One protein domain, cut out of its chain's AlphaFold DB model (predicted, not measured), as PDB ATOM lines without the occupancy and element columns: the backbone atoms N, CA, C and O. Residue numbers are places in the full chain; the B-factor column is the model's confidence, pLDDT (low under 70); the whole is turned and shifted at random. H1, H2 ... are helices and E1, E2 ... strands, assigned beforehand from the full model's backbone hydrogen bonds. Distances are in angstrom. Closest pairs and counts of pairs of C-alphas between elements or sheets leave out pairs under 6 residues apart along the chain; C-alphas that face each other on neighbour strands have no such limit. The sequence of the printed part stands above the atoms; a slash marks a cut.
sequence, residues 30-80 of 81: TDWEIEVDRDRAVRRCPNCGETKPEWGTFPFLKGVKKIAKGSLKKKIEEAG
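This is residues 30 to 80 of the 81 residues of an uncharacterized protein of candidate division MSBL1 archaeon SCGC-AAA259A05 (UniProt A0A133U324). A small, short-stranded sheet of E1, E2 and E3 has a hairpin of two short helices, H1 and H2, grazing it. The long loop of residues 43 to 56, between E2 and E3, reaches away from the helices. The 51 printed residues have three named strands, then two named helices; the sheet's order is E1, E2, E3, antiparallel. The class is mixed, helices and strands, with under half of the residues in named elements; the whole is compact, with a radius of gyration of the C-alphas of 10.0 A and spans of 26 by 19 by 18 A.

Strands E1, residues 33 to 35, E2, residues 40 to 42, and E3, residues 57 to 59, form a meander, each strand the antiparallel neighbour of the one before. In the hairpin E1 and E2, at 147 degrees, N 33 and O 42 are within hydrogen-bond range at 2.8 A. In the hairpin E2 and E3, at 172 degrees, N 41 and O 58 are 2.9 A apart, also within range. Edge strands E1 and E3 are apart. H1, residues 61 to 67, is on the sheet but only grazes it with residues 61 to 65; its closest C-alphas to E2 are Leu 61 and Arg 40, 5.3 A. H2, residues 70 to 78, is on the sheet and only grazes it with residues 72 to 76; its closest C-alphas to E1 are Ile 76 and Ile 34, 7.0 A. H1 and H2 form a helical hairpin: they touch, closest at the C-alphas of Lys 65 and Lys 73, 5.7 A, with a shallow tilt of 30 degrees, opposite ways. In H2 every O i to N i+4 pair is within hydrogen-bond range; in H1 1 of 3 is, beside 3 of 4 O i to N i+3 pairs.

E1 begins at C-alpha 33 (38.142, 35.460, 24.504) and, like E2, is 6.6 A long; E3 is 6.4 A. H1 is 10.0 A long, and H2, 12.7 A, ends at C-alpha 78 (42.236, 45.328, 17.070).

The C-alphas of Cys 48 and Lys 66, the two farthest apart, are 27.5 A apart. The printed part has no cut; the link E2 to E3 is long, the others tight. Mean pLDDT of the printed part is 83.3, with residue 30 under 70.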
ATOM      1  N   THR A  30      36.160  41.840  30.933       65.81
ATOM      2  CA  THR A  30      37.561  42.151  30.613       65.81
ATOM      3  C   THR A  30      38.449  40.952  30.251       65.81
ATOM      4  O   THR A  30      39.445  41.172  29.571       65.81
ATOM      5  N   ASP A  31      38.122  39.735  30.701       72.00
ATOM      6  CA  ASP A  31      38.963  38.528  30.544       72.00
ATOM      7  C   ASP A  31      38.426  37.514  29.512       72.00
ATOM      8  O   ASP A  31      38.793  36.345  29.503       72.00
ATOM      9  N   TRP A  32      37.477  37.926  28.672       83.75
ATOM     10  CA  TRP A  32      36.838  37.007  27.730       83.75
ATOM     11  C   TRP A  32      37.687  36.839  26.468       83.75
ATOM     12  O   TRP A  32      38.456  37.726  26.090       83.75
ATOM     13  N   GLU A  33      37.543  35.695  25.810       86.06
ATOM     14  CA  GLU A  33      38.142  35.460  24.504       86.06
ATOM     15  C   GLU A  33      37.172  35.875  23.403       86.06
ATOM     16  O   GLU A  33      35.965  35.639  23.496       86.06
ATOM     17  N   ILE A  34      37.703  36.507  22.362       87.25
ATOM     18  CA  ILE A  34      36.921  36.916  21.199       87.25
ATOM     19  C   ILE A  34      37.083  35.884  20.086       87.25
ATOM     20  O   ILE A  34      38.193  35.546  19.689       87.25
ATOM     21  N   GLU A  35      35.968  35.389  19.569       87.44
ATOM     22  CA  GLU A  35      35.920  34.544  18.381       87.44
ATOM     23  C   GLU A  35      35.366  35.386  17.229       87.44
ATOM     24  O   GLU A  35      34.154  35.454  17.022       87.44
ATOM     25  N   VAL A  36      36.264  36.055  16.500       83.06
ATOM     26  CA  VAL A  36      35.913  36.958  15.386       83.06
ATOM     27  C   VAL A  36      35.209  36.204  14.260       83.06
ATOM     28  O   VAL A  36      34.189  36.669  13.764       83.06
ATOM     29  N   ASP A  37      35.690  35.000  13.937       84.12
ATOM     30  CA  ASP A  37      35.096  34.097  12.939       84.12
ATOM     31  C   ASP A  37      33.608  33.803  13.208       84.12
ATOM     32  O   ASP A  37      32.810  33.650  12.289       84.12
ATOM     33  N   ARG A  38      33.214  33.791  14.488       83.25
ATOM     34  CA  ARG A  38      31.855  33.469  14.943       83.25
ATOM     35  C   ARG A  38      31.095  34.673  15.504       83.25
ATOM     36  O   ARG A  38      30.049  34.479  16.121       83.25
ATOM     37  N   ASP A  39      31.640  35.882  15.343       85.94
ATOM     38  CA  ASP A  39      31.129  37.153  15.882       85.94
ATOM     39  C   ASP A  39      30.621  37.053  17.334       85.94
ATOM     40  O   ASP A  39      29.538  37.528  17.691       85.94
ATOM     41  N   ARG A  40      31.394  36.405  18.213       87.81
ATOM     42  CA  ARG A  40      30.995  36.192  19.614       87.81
ATOM     43  C   ARG A  40      32.163  36.291  20.583       87.81
ATOM     44  O   ARG A  40      33.308  36.051  20.219       87.81
ATOM     45  N   ALA A  41      31.866  36.612  21.839       87.31
ATOM     46  CA  ALA A  41      32.831  36.554  22.932       87.31
ATOM     47  C   ALA A  41      32.463  35.429  23.897       87.31
ATOM     48  O   ALA A  41      31.316  35.325  24.338       87.31
ATOM     49  N   VAL A  42      33.443  34.611  24.257       88.75
ATOM     50  CA  VAL A  42      33.266  33.432  25.104       88.75
ATOM     51  C   VAL A  42      34.196  33.527  26.299       88.75
ATOM     52  O   VAL A  42      35.324  34.009  26.200       88.75
ATOM     53  N   ARG A  43      33.737  33.072  27.464       87.25
ATOM     54  CA  ARG A  43      34.617  32.967  28.629       87.25
ATOM     55  C   ARG A  43      35.749  31.984  28.374       87.25
ATOM     56  O   ARG A  43      35.576  30.984  27.688       87.25
ATOM     57  N   ARG A  44      36.904  32.258  28.967       86.00
ATOM     58  CA  ARG A  44      38.086  31.409  28.879       86.00
ATOM     59  C   ARG A  44      38.506  30.985  30.277       86.00
ATOM     60  O   ARG A  44      38.368  31.752  31.229       86.00
ATOM     61  N   CYS A  45      39.006  29.764  30.416       86.38
ATOM     62  CA  CYS A  45      39.664  29.356  31.645       86.38
ATOM     63  C   CYS A  45      41.006  30.092  31.772       86.38
ATOM     64  O   CYS A  45      41.847  29.932  30.889       86.38
ATOM     65  N   PRO A  46      41.263  30.830  32.865       82.75
ATOM     66  CA  PRO A  46      42.533  31.537  33.040       82.75
ATOM     67  C   PRO A  46      43.717  30.586  33.276       82.75
ATOM     68  O   PRO A  46      44.862  30.996  33.140       82.75
ATOM     69  N   ASN A  47      43.454  29.323  33.634       85.75
ATOM     70  CA  ASN A  47      44.495  28.332  33.904       85.75
ATOM     71  C   ASN A  47      44.974  27.611  32.637       85.75
ATOM     72  O   ASN A  47      46.158  27.627  32.332       85.75
ATOM     73  N   CYS A  48      44.064  26.971  31.895       87.75
ATOM     74  CA  CYS A  48      44.427  26.224  30.682       87.75
ATOM     75  C   CYS A  48      44.214  27.015  29.388       87.75
ATOM     76  O   CYS A  48      44.625  26.569  28.322       87.75
ATOM     77  N   GLY A  49      43.544  28.166  29.450       84.31
ATOM     78  CA  GLY A  49      43.235  28.932  28.258       84.31
ATOM     79  C   GLY A  49      42.212  28.257  27.337       84.31
ATOM     80  O   GLY A  49      42.186  28.555  26.146       84.31
ATOM     81  N   GLU A  50      41.374  27.358  27.836       87.00
ATOM     82  CA  GLU A  50      40.310  26.760  27.027       87.00
ATOM     83  C   GLU A  50      39.063  27.648  27.029       87.00
ATOM     84  O   GLU A  50      38.726  28.241  28.060       87.00
ATOM     85  N   THR A  51      38.379  27.767  25.891       87.69
ATOM     86  CA  THR A  51      37.097  28.474  25.816       87.69
ATOM     87  C   THR A  51      36.001  27.635  26.472       87.69
ATOM     88  O   THR A  51      35.891  26.429  26.271       87.69
ATOM     89  N   LYS A  52      35.203  28.285  27.313       87.50
ATOM     90  CA  LYS A  52      34.201  27.678  28.189       87.50
ATOM     91  C   LYS A  52      32.851  28.349  27.952       87.50
ATOM     92  O   LYS A  52      32.449  29.235  28.715       87.50
ATOM     93  N   PRO A  53      32.158  27.995  26.853       84.75
ATOM     94  CA  PRO A  53      30.882  28.603  26.492       84.75
ATOM     95  C   PRO A  53      29.789  28.341  27.522       84.75
ATOM     96  O   PRO A  53      28.937  29.212  27.714       84.75
ATOM     97  N   GLU A  54      29.849  27.217  28.244       84.38
ATOM     98  CA  GLU A  54      28.934  26.917  29.349       84.38
ATOM     99  C   GLU A  54      29.057  27.895  30.526       84.38
ATOM    100  O   GLU A  54      28.130  28.020  31.324       84.38
ATOM    101  N   TRP A  55      30.158  28.649  30.626       85.75
ATOM    102  CA  TRP A  55      30.284  29.705  31.631       85.75
ATOM    103  C   TRP A  55      29.614  31.010  31.206       85.75
ATOM    104  O   TRP A  55      29.448  31.910  32.031       85.75
ATOM    105  N   GLY A  56      29.246  31.143  29.936       84.31
ATOM    106  CA  GLY A  56      28.632  32.331  29.364       84.31
ATOM    107  C   GLY A  56      29.258  32.699  28.025       84.31
ATOM    108  O   GLY A  56      30.480  32.745  27.876       84.31
ATOM    109  N   THR A  57      28.388  33.008  27.068       87.50
ATOM    110  CA  THR A  57      28.743  33.467  25.727       87.50
ATOM    111  C   THR A  57      27.926  34.711  25.414       87.50
ATOM    112  O   THR A  57      26.712  34.715  25.614       87.50
ATOM    113  N   PHE A  58      28.580  35.761  24.924       83.94
ATOM    114  CA  PHE A  58      27.898  36.923  24.376       83.94
ATOM    115  C   PHE A  58      27.895  36.841  22.851       83.94
ATOM    116  O   PHE A  58      28.971  36.875  22.244       83.94
ATOM    117  N   PRO A  59      26.710  36.755  22.227       80.25
ATOM    118  CA  PRO A  59      26.593  36.917  20.790       80.25
ATOM    119  C   PRO A  59      26.812  38.390  20.416       80.25
ATOM    120  O   PRO A  59      26.501  39.288  21.204       80.25
ATOM    121  N   PHE A  60      27.303  38.625  19.202       84.75
ATOM    122  CA  PHE A  60      27.552  39.936  18.605       84.75
ATOM    123  C   PHE A  60      28.689  40.725  19.261       84.75
ATOM    124  O   PHE A  60      28.489  41.454  20.242       84.75
ATOM    125  N   LEU A  61      29.883  40.688  18.661       84.38
ATOM    126  CA  LEU A  61      31.047  41.424  19.173       84.38
ATOM    127  C   LEU A  61      30.813  42.938  19.218       84.38
ATOM    128  O   LEU A  61      31.313  43.610  20.120       84.38
ATOM    129  N   LYS A  62      29.965  43.482  18.336       83.75
ATOM    130  CA  LYS A  62      29.532  44.892  18.393       83.75
ATOM    131  C   LYS A  62      28.806  45.243  19.693       83.75
ATOM    132  O   LYS A  62      28.987  46.340  20.225       83.75
ATOM    133  N   GLY A  63      27.974  44.336  20.207       82.44
ATOM    134  CA  GLY A  63      27.304  44.502  21.496       82.44
ATOM    135  C   GLY A  63      28.304  44.403  22.641       82.44
ATOM    136  O   GLY A  63      28.336  45.268  23.519       82.44
ATOM    137  N   VAL A  64      29.192  43.409  22.561       83.06
ATOM    138  CA  VAL A  64      30.284  43.213  23.519       83.06
ATOM    139  C   VAL A  64      31.171  44.453  23.597       83.06
ATOM    140  O   VAL A  64      31.430  44.911  24.700       83.06
ATOM    141  N   LYS A  65      31.547  45.083  22.481       83.38
ATOM    142  CA  LYS A  65      32.358  46.317  22.442       83.38
ATOM    143  C   LYS A  65      31.793  47.448  23.306       83.38
ATOM    144  O   LYS A  65      32.560  48.196  23.907       83.38
ATOM    145  N   LYS A  66      30.463  47.570  23.395       82.38
ATOM    146  CA  LYS A  66      29.791  48.622  24.183       82.38
ATOM    147  C   LYS A  66      29.907  48.400  25.691       82.38
ATOM    148  O   LYS A  66      29.932  49.366  26.448       82.38
ATOM    149  N   ILE A  67      29.958  47.140  26.122       79.62
ATOM    150  CA  ILE A  67      30.028  46.752  27.540       79.62
ATOM    151  C   ILE A  67      31.433  46.312  27.971       79.62
ATOM    152  O   ILE A  67      31.735  46.285  29.167       79.62
ATOM    153  N   ALA A  68      32.292  45.982  27.007       78.19
ATOM    154  CA  ALA A  68      33.671  45.586  27.200       78.19
ATOM    155  C   ALA A  68      34.473  46.743  27.789       78.19
ATOM    156  O   ALA A  68      34.288  47.914  27.458       78.19
ATOM    157  N   LYS A  69      35.400  46.394  28.676       76.88
ATOM    158  CA  LYS A  69      36.301  47.344  29.327       76.88
ATOM    159  C   LYS A  69      37.727  46.820  29.251       76.88
ATOM    160  O   LYS A  69      37.937  45.616  29.109       76.88
ATOM    161  N   GLY A  70      38.691  47.731  29.377       80.69
ATOM    162  CA  GLY A  70      40.113  47.396  29.454       80.69
ATOM    163  C   GLY A  70      40.592  46.568  28.260       80.69
ATOM    164  O   GLY A  70      40.288  46.893  27.112       80.69
ATOM    165  N   SER A  71      41.319  45.489  28.553       78.31
ATOM    166  CA  SER A  71      41.994  44.640  27.566       78.31
ATOM    167  C   SER A  71      41.046  44.005  26.546       78.31
ATOM    168  O   SER A  71      41.389  43.950  25.370       78.31
ATOM    169  N   LEU A  72      39.833  43.596  26.951       78.94
ATOM    170  CA  LEU A  72      38.855  43.033  26.014       78.94
ATOM    171  C   LEU A  72      38.442  44.047  24.943       78.94
ATOM    172  O   LEU A  72      38.361  43.701  23.771       78.94
ATOM    173  N   LYS A  73      38.174  45.300  25.333       82.88
ATOM    174  CA  LYS A  73      37.760  46.328  24.368       82.88
ATOM    175  C   LYS A  73      38.851  46.535  23.315       82.88
ATOM    176  O   LYS A  73      38.546  46.526  22.129       82.88
ATOM    177  N   LYS A  74      40.109  46.621  23.762       83.69
ATOM    178  CA  LYS A  74      41.279  46.725  22.884       83.69
ATOM    179  C   LYS A  74      41.359  45.553  21.905       83.69
ATOM    180  O   LYS A  74      41.435  45.795  20.712       83.69
ATOM    181  N   LYS A  75      41.211  44.313  22.392       81.94
ATOM    182  CA  LYS A  75      41.170  43.113  21.538       81.94
ATOM    183  C   LYS A  75      40.078  43.193  20.463       81.94
ATOM    184  O   LYS A  75      40.331  42.837  19.321       81.94
ATOM    185  N   ILE A  76      38.872  43.649  20.819       83.06
ATOM    186  CA  ILE A  76      37.755  43.782  19.865       83.06
ATOM    187  C   ILE A  76      38.049  44.867  18.820       83.06
ATOM    188  O   ILE A  76      37.773  44.666  17.642       83.06
ATOM    189  N   GLU A  77      38.627  45.996  19.236       84.50
ATOM    190  CA  GLU A  77      39.022  47.078  18.326       84.50
ATOM    191  C   GLU A  77      40.161  46.648  17.385       84.50
ATOM    192  O   GLU A  77      40.101  46.937  16.193       84.50
ATOM    193  N   GLU A  78      41.156  45.907  17.884       84.06
ATOM    194  CA  GLU A  78      42.236  45.328  17.070       84.06
ATOM    195  C   GLU A  78      41.725  44.270  16.083       84.06
ATOM    196  O   GLU A  78      42.259  44.140  14.985       84.06
ATOM    197  N   ALA A  79      40.653  43.558  16.433       79.00
ATOM    198  CA  ALA A  79      39.970  42.638  15.531       79.00
ATOM    199  C   ALA A  79      39.169  43.337  14.410       79.00
ATOM    200  O   ALA A  79      38.606  42.653  13.556       79.00
ATOM    201  N   GLY A  80      39.103  44.673  14.392       74.88
ATOM    202  CA  GLY A  80      38.426  45.440  13.342       74.88
ATOM    203  C   GLY A  80      36.901  45.514  13.481       74.88
ATOM    204  O   GLY A  80      36.222  45.843  12.508       74.88
TER     205      GLY A  80